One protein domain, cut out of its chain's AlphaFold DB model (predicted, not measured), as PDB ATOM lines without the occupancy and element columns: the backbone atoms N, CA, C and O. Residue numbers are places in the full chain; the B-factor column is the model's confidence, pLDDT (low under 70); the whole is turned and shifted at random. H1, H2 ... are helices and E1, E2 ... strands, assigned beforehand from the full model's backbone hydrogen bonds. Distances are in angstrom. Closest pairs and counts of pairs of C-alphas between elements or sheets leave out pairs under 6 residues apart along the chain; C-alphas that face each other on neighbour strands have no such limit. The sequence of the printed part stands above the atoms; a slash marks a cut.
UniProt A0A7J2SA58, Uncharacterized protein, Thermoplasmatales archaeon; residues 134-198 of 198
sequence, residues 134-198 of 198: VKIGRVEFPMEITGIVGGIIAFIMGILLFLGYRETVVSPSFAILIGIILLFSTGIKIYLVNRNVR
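Overview. This is residues 134 to 198 of the 198 residues of an uncharacterized protein of Thermoplasmatales archaeon (UniProt A0A7J2SA58). Two long helices, H1 and H3, run side by side in opposite ways as a loosely paired rod, with the short helix H2 at the turn between them and a small two-stranded hairpin, E1 and E2, leading into the other end of H1. The printed part has 65 residues, with two named strands and three named helices in the order E1, E2, H1, H2, H3. The strands form one antiparallel sheet of order E1 - E2, and the class is mostly helix. The whole is loose, with a radius of gyration of the C-alphas of 15.0 A and spans of 48 by 21 by 17 A.

Along the chain. Strand E1 is residues 134 to 136, beginning at C-alpha 134 at (-37.367, -42.989, 28.812). Strand E2 is residues 139 to 142. Helix H1, residues 143 to 162, measures 28.1 A from first to last C-alpha and begins at C-alpha 143 at (-33.345, -39.843, 33.254). Helix H2 is residues 166 to 170. Helix H3, residues 172 to 196, is the longest helix at 36.3 A and ends at C-alpha 196 at (-24.977, -56.185, 30.162).

Arrangement. E1 and E2 form an antiparallel hairpin, their directions at 153 degrees. N 134 and O 141 are 3.0 A apart and N 141 and O 134 are 3.0 A apart, both within hydrogen-bond range. The closest C-alphas of E2 and H3, those of Val 139 and Val 193, are 7.9 A apart, while E1 and H3 are apart. H1 and H3 are close but not clearly touching, at a shallow tilt of 19 degrees, opposite ways; their closest C-alphas are those of Ile 153 and Ile 178, at 7.9 A. H1 touches H2 with residues 157 to 161 alone, and the closest C-alphas are those of Met 157 and Val 169, at 6.8 A. H2 and H3 are close but not clearly touching, the closest C-alphas being those of Thr 168 and Phe 174, at 6.6 A. In H1, H2 and H3 every O i to N i+4 pair is within hydrogen-bond range.

Size, cuts and confidence. The two C-alphas farthest apart, those of Gly 164 and Arg 198, are 48.7 A from each other. Residues 171 to 177, of which 172 to 177 belong to H3, stand free. The printed part has no cut and ends at residue 198, the chain's last. The four links between the elements are tight. The mean pLDDT of the printed part is 80.8, and the model's confidence is under 70 in residues 134 to 145 and 196 to 198.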
ATOM      1  N   VAL A 134     -36.988 -43.345  30.182       60.22
ATOM      2  CA  VAL A 134     -37.367 -42.989  28.812       60.22
ATOM      3  C   VAL A 134     -36.836 -44.062  27.877       60.22
ATOM      4  O   VAL A 134     -35.629 -44.310  27.801       60.22
ATOM      5  N   LYS A 135     -37.757 -44.709  27.164       56.34
ATOM      6  CA  LYS A 135     -37.435 -45.650  26.092       56.34
ATOM      7  C   LYS A 135     -37.171 -44.864  24.815       56.34
ATOM      8  O   LYS A 135     -38.095 -44.306  24.230       56.34
ATOM      9  N   ILE A 136     -35.917 -44.836  24.372       49.09
ATOM     10  CA  ILE A 136     -35.551 -44.372  23.029       49.09
ATOM     11  C   ILE A 136     -35.122 -45.615  22.248       49.09
ATOM     12  O   ILE A 136     -34.035 -46.161  22.440       49.09
ATOM     13  N   GLY A 137     -36.027 -46.124  21.410       65.38
ATOM     14  CA  GLY A 137     -35.826 -47.379  20.681       65.38
ATOM     15  C   GLY A 137     -35.795 -48.604  21.606       65.38
ATOM     16  O   GLY A 137     -36.736 -48.843  22.356       65.38
ATOM     17  N   ARG A 138     -34.721 -49.404  21.537       60.53
ATOM     18  CA  ARG A 138     -34.515 -50.621  22.356       60.53
ATOM     19  C   ARG A 138     -33.715 -50.377  23.644       60.53
ATOM     20  O   ARG A 138     -33.386 -51.334  24.335       60.53
ATOM     21  N   VAL A 139     -33.374 -49.125  23.944       55.25
ATOM     22  CA  VAL A 139     -32.518 -48.769  25.080       55.25
ATOM     23  C   VAL A 139     -33.326 -48.003  26.122       55.25
ATOM     24  O   VAL A 139     -33.986 -47.007  25.823       55.25
ATOM     25  N   GLU A 140     -33.276 -48.504  27.353       62.19
ATOM     26  CA  GLU A 140     -33.927 -47.928  28.525       62.19
ATOM     27  C   GLU A 140     -32.970 -46.941  29.201       62.19
ATOM     28  O   GLU A 140     -31.931 -47.329  29.740       62.19
ATOM     29  N   PHE A 141     -33.294 -45.645  29.153       57.16
ATOM     30  CA  PHE A 141     -32.469 -44.612  29.765       57.16
ATOM     31  C   PHE A 141     -33.099 -44.111  31.072       57.16
ATOM     32  O   PHE A 141     -34.133 -43.442  31.021       57.16
ATOM     33  N   PRO A 142     -32.469 -44.348  32.240       63.06
ATOM     34  CA  PRO A 142     -32.865 -43.664  33.466       63.06
ATOM     35  C   PRO A 142     -32.513 -42.177  33.323       63.06
ATOM     36  O   PRO A 142     -31.343 -41.839  33.092       63.06
ATOM     37  N   MET A 143     -33.520 -41.298  33.406       60.81
ATOM     38  CA  MET A 143     -33.345 -39.843  33.254       60.81
ATOM     39  C   MET A 143     -32.591 -39.202  34.427       60.81
ATOM     40  O   MET A 143     -31.946 -38.168  34.252       60.81
ATOM     41  N   GLU A 144     -32.612 -39.836  35.602       59.12
ATOM     42  CA  GLU A 144     -31.948 -39.354  36.823       59.12
ATOM     43  C   GLU A 144     -30.441 -39.160  36.622       59.12
ATOM     44  O   GLU A 144     -29.876 -38.138  37.003       59.12
ATOM     45  N   ILE A 145     -29.780 -40.098  35.939       67.50
ATOM     46  CA  ILE A 145     -28.317 -40.102  35.812       67.50
ATOM     47  C   ILE A 145     -27.837 -39.015  34.840       67.50
ATOM     48  O   ILE A 145     -26.843 -38.341  35.102       67.50
ATOM     49  N   THR A 146     -28.554 -38.800  33.732       72.06
ATOM     50  CA  THR A 146     -28.241 -37.704  32.797       72.06
ATOM     51  C   THR A 146     -28.531 -36.338  33.416       72.06
ATOM     52  O   THR A 146     -27.788 -35.391  33.166       72.06
ATOM     53  N   GLY A 147     -29.561 -36.249  34.268       76.31
ATOM     54  CA  GLY A 147     -29.881 -35.039  35.024       76.31
ATOM     55  C   GLY A 147     -28.795 -34.663  36.033       76.31
ATOM     56  O   GLY A 147     -28.425 -33.495  36.112       76.31
ATOM     57  N   ILE A 148     -28.220 -35.641  36.742       83.25
ATOM     58  CA  ILE A 148     -27.132 -35.407  37.710       83.25
ATOM     59  C   ILE A 148     -25.878 -34.858  37.015       83.25
ATOM     60  O   ILE A 148     -25.310 -33.871  37.476       83.25
ATOM     61  N   VAL A 149     -25.462 -35.447  35.888       84.62
ATOM     62  CA  VAL A 149     -24.274 -34.982  35.142       84.62
ATOM     63  C   VAL A 149     -24.473 -33.556  34.623       84.62
ATOM     64  O   VAL A 149     -23.596 -32.710  34.799       84.62
ATOM     65  N   GLY A 150     -25.640 -33.262  34.044       86.19
ATOM     66  CA  GLY A 150     -25.982 -31.905  33.610       86.19
ATOM     67  C   GLY A 150     -26.035 -30.910  34.772       86.19
ATOM     68  O   GLY A 150     -25.518 -29.802  34.651       86.19
ATOM     69  N   GLY A 151     -26.586 -31.320  35.917       90.19
ATOM     70  CA  GLY A 151     -26.647 -30.508  37.132       90.19
ATOM     71  C   GLY A 151     -25.268 -30.160  37.688       90.19
ATOM     72  O   GLY A 151     -25.029 -29.009  38.039       90.19
ATOM     73  N   ILE A 152     -24.331 -31.111  37.700       91.00
ATOM     74  CA  ILE A 152     -22.942 -30.868  38.124       91.00
ATOM     75  C   ILE A 152     -22.248 -29.887  37.171       91.00
ATOM     76  O   ILE A 152     -21.598 -28.949  37.628       91.00
ATOM     77  N   ILE A 153     -22.417 -30.053  35.854       90.81
ATOM     78  CA  ILE A 153     -21.846 -29.133  34.855       90.81
ATOM     79  C   ILE A 153     -22.425 -27.722  35.026       90.81
ATOM     80  O   ILE A 153     -21.672 -26.749  35.036       90.81
ATOM     81  N   ALA A 154     -23.741 -27.605  35.216       91.81
ATOM     82  CA  ALA A 154     -24.410 -26.328  35.448       91.81
ATOM     83  C   ALA A 154     -23.964 -25.671  36.764       91.81
ATOM     84  O   ALA A 154     -23.756 -24.460  36.810       91.81
ATOM     85  N   PHE A 155     -23.756 -26.461  37.820       95.00
ATOM     86  CA  PHE A 155     -23.251 -25.978  39.104       95.00
ATOM     87  C   PHE A 155     -21.819 -25.440  38.987       95.00
ATOM     88  O   PHE A 155     -21.530 -24.341  39.458       95.00
ATOM     89  N   ILE A 156     -20.938 -26.163  38.286       92.38
ATOM     90  CA  ILE A 156     -19.565 -25.722  38.001       92.38
ATOM     91  C   ILE A 156     -19.571 -24.446  37.147       92.38
ATOM     92  O   ILE A 156     -18.849 -23.501  37.462       92.38
ATOM     93  N   MET A 157     -20.416 -24.376  36.110       91.50
ATOM     94  CA  MET A 157     -20.618 -23.151  35.328       91.50
ATOM     95  C   MET A 157     -21.072 -21.986  36.215       91.50
ATOM     96  O   MET A 157     -20.530 -20.891  36.094       91.50
ATOM     97  N   GLY A 158     -22.023 -22.209  37.124       93.44
ATOM     98  CA  GLY A 158     -22.501 -21.192  38.061       93.44
ATOM     99  C   GLY A 158     -21.392 -20.658  38.968       93.44
ATOM    100  O   GLY A 158     -21.256 -19.445  39.113       93.44
ATOM    101  N   ILE A 159     -20.549 -21.543  39.509       94.69
ATOM    102  CA  ILE A 159     -19.381 -21.162  40.319       94.69
ATOM    103  C   ILE A 159     -18.375 -20.351  39.494       94.69
ATOM    104  O   ILE A 159     -17.909 -19.307  39.945       94.69
ATOM    105  N   LEU A 160     -18.056 -20.796  38.276       92.25
ATOM    106  CA  LEU A 160     -17.131 -20.095  37.380       92.25
ATOM    107  C   LEU A 160     -17.640 -18.696  37.020       92.25
ATOM    108  O   LEU A 160     -16.870 -17.737  37.029       92.25
ATOM    109  N   LEU A 161     -18.939 -18.567  36.745       92.75
ATOM    110  CA  LEU A 161     -19.570 -17.277  36.479       92.75
ATOM    111  C   LEU A 161     -19.554 -16.372  37.717       92.75
ATOM    112  O   LEU A 161     -19.263 -15.186  37.586       92.75
ATOM    113  N   PHE A 162     -19.808 -16.924  38.907       94.31
ATOM    114  CA  PHE A 162     -19.775 -16.181  40.168       94.31
ATOM    115  C   PHE A 162     -18.377 -15.642  40.504       94.31
ATOM    116  O   PHE A 162     -18.242 -14.515  40.967       94.31
ATOM    117  N   LEU A 163     -17.328 -16.415  40.214       93.38
ATOM    118  CA  LEU A 163     -15.926 -16.018  40.395       93.38
ATOM    119  C   LEU A 163     -15.416 -15.029  39.328       93.38
ATOM    120  O   LEU A 163     -14.262 -14.612  39.387       93.38
ATOM    121  N   GLY A 164     -16.247 -14.653  38.350       91.38
ATOM    122  CA  GLY A 164     -15.888 -13.693  37.302       91.38
ATOM    123  C   GLY A 164     -15.239 -14.304  36.055       91.38
ATOM    124  O   GLY A 164     -14.893 -13.569  35.134       91.38
ATOM    125  N   TYR A 165     -15.143 -15.633  35.945       92.12
ATOM    126  CA  TYR A 165     -14.573 -16.332  34.781       92.12
ATOM    127  C   TYR A 165     -15.551 -16.434  33.595       92.12
ATOM    128  O   TYR A 165     -15.666 -17.472  32.937       92.12
ATOM    129  N   ARG A 166     -16.274 -15.350  33.287       87.75
ATOM    130  CA  ARG A 166     -17.256 -15.314  32.190       87.75
ATOM    131  C   ARG A 166     -16.616 -15.611  30.836       87.75
ATOM    132  O   ARG A 166     -17.183 -16.359  30.045       87.75
ATOM    133  N   GLU A 167     -15.430 -15.064  30.591       89.50
ATOM    134  CA  GLU A 167     -14.687 -15.270  29.343       89.50
ATOM    135  C   GLU A 167     -14.287 -16.735  29.153       89.50
ATOM    136  O   GLU A 167     -14.366 -17.265  28.046       89.50
ATOM    137  N   THR A 168     -13.948 -17.429  30.241       88.31
ATOM    138  CA  THR A 168     -13.630 -18.859  30.216       88.31
ATOM    139  C   THR A 168     -14.863 -19.696  29.888       88.31
ATOM    140  O   THR A 168     -14.781 -20.576  29.036       88.31
ATOM    141  N   VAL A 169     -16.017 -19.403  30.497       87.88
ATOM    142  CA  VAL A 169     -17.271 -20.152  30.281       87.88
ATOM    143  C   VAL A 169     -17.829 -19.960  28.863       87.88
ATOM    144  O   VAL A 169     -18.401 -20.887  28.294       87.88
ATOM    145  N   VAL A 170     -17.648 -18.774  28.277       90.69
ATOM    146  CA  VAL A 170     -18.093 -18.451  26.907       90.69
ATOM    147  C   VAL A 170     -17.077 -18.919  25.852       90.69
ATOM    148  O   VAL A 170     -17.382 -18.943  24.659       90.69
ATOM    149  N   SER A 171     -15.868 -19.316  26.266       91.69
ATOM    150  CA  SER A 171     -14.811 -19.699  25.333       91.69
ATOM    151  C   SER A 171     -15.175 -20.946  24.504       91.69
ATOM    152  O   SER A 171     -15.740 -21.913  25.036       91.69
ATOM    153  N   PRO A 172     -14.784 -20.996  23.214       90.81
ATOM    154  CA  PRO A 172     -14.982 -22.182  22.380       90.81
ATOM    155  C   PRO A 172     -14.339 -23.440  22.975       90.81
ATOM    156  O   PRO A 172     -14.912 -24.526  22.916       90.81
ATOM    157  N   SER A 173     -13.168 -23.296  23.603       91.31
ATOM    158  CA  SER A 173     -12.437 -24.395  24.238       91.31
ATOM    159  C   SER A 173     -13.223 -25.031  25.384       91.31
ATOM    160  O   SER A 173     -13.246 -26.254  25.510       91.31
ATOM    161  N   PHE A 174     -13.908 -24.219  26.192       90.00
ATOM    162  CA  PHE A 174     -14.734 -24.708  27.292       90.00
ATOM    163  C   PHE A 174     -15.969 -25.465  26.791       90.00
ATOM    164  O   PHE A 174     -16.270 -26.554  27.283       90.00
ATOM    165  N   ALA A 175     -16.635 -24.946  25.756       89.50
ATOM    166  CA  ALA A 175     -17.763 -25.626  25.123       89.50
ATOM    167  C   ALA A 175     -17.356 -26.978  24.507       89.50
ATOM    168  O   ALA A 175     -18.061 -27.973  24.681       89.50
ATOM    169  N   ILE A 176     -16.194 -27.042  23.847       93.88
ATOM    170  CA  ILE A 176     -15.634 -28.292  23.307       93.88
ATOM    171  C   ILE A 176     -15.359 -29.295  24.433       93.88
ATOM    172  O   ILE A 176     -15.717 -30.464  24.309       93.88
ATOM    173  N   LEU A 177     -14.773 -28.847  25.545       91.88
ATOM    174  CA  LEU A 177     -14.463 -29.703  26.692       91.88
ATOM    175  C   LEU A 177     -15.736 -30.317  27.296       91.88
ATOM    176  O   LEU A 177     -15.790 -31.528  27.519       91.88
ATOM    177  N   ILE A 178     -16.788 -29.514  27.484       91.00
ATOM    178  CA  ILE A 178     -18.101 -30.008  27.926       91.00
ATOM    179  C   ILE A 178     -18.687 -30.989  26.905       91.00
ATOM    180  O   ILE A 178     -19.186 -32.049  27.287       91.00
ATOM    181  N   GLY A 179     -18.596 -30.677  25.611       89.69
ATOM    182  CA  GLY A 179     -19.056 -31.559  24.539       89.69
ATOM    183  C   GLY A 179     -18.375 -32.930  24.568       89.69
ATOM    184  O   GLY A 179     -19.051 -33.956  24.491       89.69
ATOM    185  N   ILE A 180     -17.054 -32.964  24.761       93.19
ATOM    186  CA  ILE A 180     -16.280 -34.205  24.905       93.19
ATOM    187  C   ILE A 180     -16.738 -34.984  26.142       93.19
ATOM    188  O   ILE A 180     -16.985 -36.185  26.042       93.19
ATOM    189  N   ILE A 181     -16.910 -34.320  27.290       89.69
ATOM    190  CA  ILE A 181     -17.394 -34.953  28.527       89.69
ATOM    191  C   ILE A 181     -18.769 -35.602  28.321       89.69
ATOM    192  O   ILE A 181     -18.983 -36.743  28.736       89.69
ATOM    193  N   LEU A 182     -19.694 -34.917  27.645       86.75
ATOM    194  CA  LEU A 182     -21.034 -35.440  27.373       86.75
ATOM    195  C   LEU A 182     -21.011 -36.618  26.389       86.75
ATOM    196  O   LEU A 182     -21.724 -37.608  26.594       86.75
ATOM    197  N   LEU A 183     -20.167 -36.550  25.356       89.00
ATOM    198  CA  LEU A 183     -19.963 -37.653  24.416       89.00
ATOM    199  C   LEU A 183     -19.373 -38.881  25.113       89.00
ATOM    200  O   LEU A 183     -19.893 -39.981  24.932       89.00
ATOM    201  N   PHE A 184     -18.353 -38.706  25.960       89.31
ATOM    202  CA  PHE A 184     -17.788 -39.795  26.760       89.31
ATOM    203  C   PHE A 184     -18.817 -40.379  27.728       89.31
ATOM    204  O   PHE A 184     -18.972 -41.597  27.788       89.31
ATOM    205  N   SER A 185     -19.570 -39.534  28.437       84.44
ATOM    206  CA  SER A 185     -20.626 -39.985  29.349       84.44
ATOM    207  C   SER A 185     -21.677 -40.829  28.624       84.44
ATOM    208  O   SER A 185     -22.116 -41.859  29.137       84.44
ATOM    209  N   THR A 186     -22.074 -40.414  27.420       83.44
ATOM    210  CA  THR A 186     -23.056 -41.136  26.605       83.44
ATOM    211  C   THR A 186     -22.460 -42.423  26.031       83.44
ATOM    212  O   THR A 186     -23.088 -43.479  26.109       83.44
ATOM    213  N   GLY A 187     -21.226 -42.370  25.524       85.75
ATOM    214  CA  GLY A 187     -20.504 -43.520  24.980       85.75
ATOM    215  C   GLY A 187     -20.269 -44.616  26.019       85.75
ATOM    216  O   GLY A 187     -20.545 -45.783  25.747       85.75
ATOM    217  N   ILE A 188     -19.857 -44.248  27.236       84.62
ATOM    218  CA  ILE A 188     -19.700 -45.178  28.366       84.62
ATOM    219  C   ILE A 188     -21.046 -45.814  28.730       84.62
ATOM    220  O   ILE A 188     -21.112 -47.027  28.935       84.62
ATOM    221  N   LYS A 189     -22.131 -45.029  28.768       75.88
ATOM    222  CA  LYS A 189     -23.478 -45.540  29.060       75.88
ATOM    223  C   LYS A 189     -23.923 -46.570  28.020       75.88
ATOM    224  O   LYS A 189     -24.382 -47.648  28.388       75.88
ATOM    225  N   ILE A 190     -23.745 -46.265  26.736       81.00
ATOM    226  CA  ILE A 190     -24.062 -47.176  25.627       81.00
ATOM    227  C   ILE A 190     -23.208 -48.445  25.713       81.00
ATOM    228  O   ILE A 190     -23.727 -49.550  25.567       81.00
ATOM    229  N   TYR A 191     -21.914 -48.302  26.001       83.69
ATOM    230  CA  TYR A 191     -20.995 -49.427  26.157       83.69
ATOM    231  C   TYR A 191     -21.396 -50.356  27.315       83.69
ATOM    232  O   TYR A 191     -21.443 -51.574  27.137       83.69
ATOM    233  N   LEU A 192     -21.743 -49.796  28.480       78.44
ATOM    234  CA  LEU A 192     -22.221 -50.549  29.646       78.44
ATOM    235  C   LEU A 192     -23.528 -51.292  29.357       78.44
ATOM    236  O   LEU A 192     -23.639 -52.474  29.679       78.44
ATOM    237  N   VAL A 193     -24.492 -50.627  28.714       73.06
ATOM    238  CA  VAL A 193     -25.756 -51.260  28.307       73.06
ATOM    239  C   VAL A 193     -25.488 -52.419  27.352       73.06
ATOM    240  O   VAL A 193     -26.007 -53.511  27.553       73.06
ATOM    241  N   ASN A 194     -24.637 -52.219  26.347       77.69
ATOM    242  CA  ASN A 194     -24.335 -53.257  25.368       77.69
ATOM    243  C   ASN A 194     -23.592 -54.461  25.981       77.69
ATOM    244  O   ASN A 194     -23.781 -55.589  25.534       77.69
ATOM    245  N   ARG A 195     -22.768 -54.246  27.018       71.88
ATOM    246  CA  ARG A 195     -22.093 -55.330  27.750       71.88
ATOM    247  C   ARG A 195     -23.051 -56.136  28.628       71.88
ATOM    248  O   ARG A 195     -22.893 -57.344  28.694       71.88
ATOM    249  N   ASN A 196     -24.018 -55.497  29.285       59.16
ATOM    250  CA  ASN A 196     -24.977 -56.185  30.162       59.16
ATOM    251  C   ASN A 196     -26.064 -56.974  29.406       59.16
ATOM    252  O   ASN A 196     -26.809 -57.720  30.031       59.16
ATOM    253  N   VAL A 197     -26.181 -56.789  28.088       53.97
ATOM    254  CA  VAL A 197     -27.157 -57.488  27.229       53.97
ATOM    255  C   VAL A 197     -26.575 -58.778  26.604       53.97
ATOM    256  O   VAL A 197     -27.316 -59.537  25.983       53.97
ATOM    257  N   ARG A 198     -25.276 -59.069  26.785       40.16
ATOM    258  CA  ARG A 198     -24.627 -60.340  26.401       40.16
ATOM    259  C   ARG A 198     -24.376 -61.228  27.610       40.16
ATOM    260  O   ARG A 198     -24.478 -62.458  27.422       40.16
TER     261      ARG A 198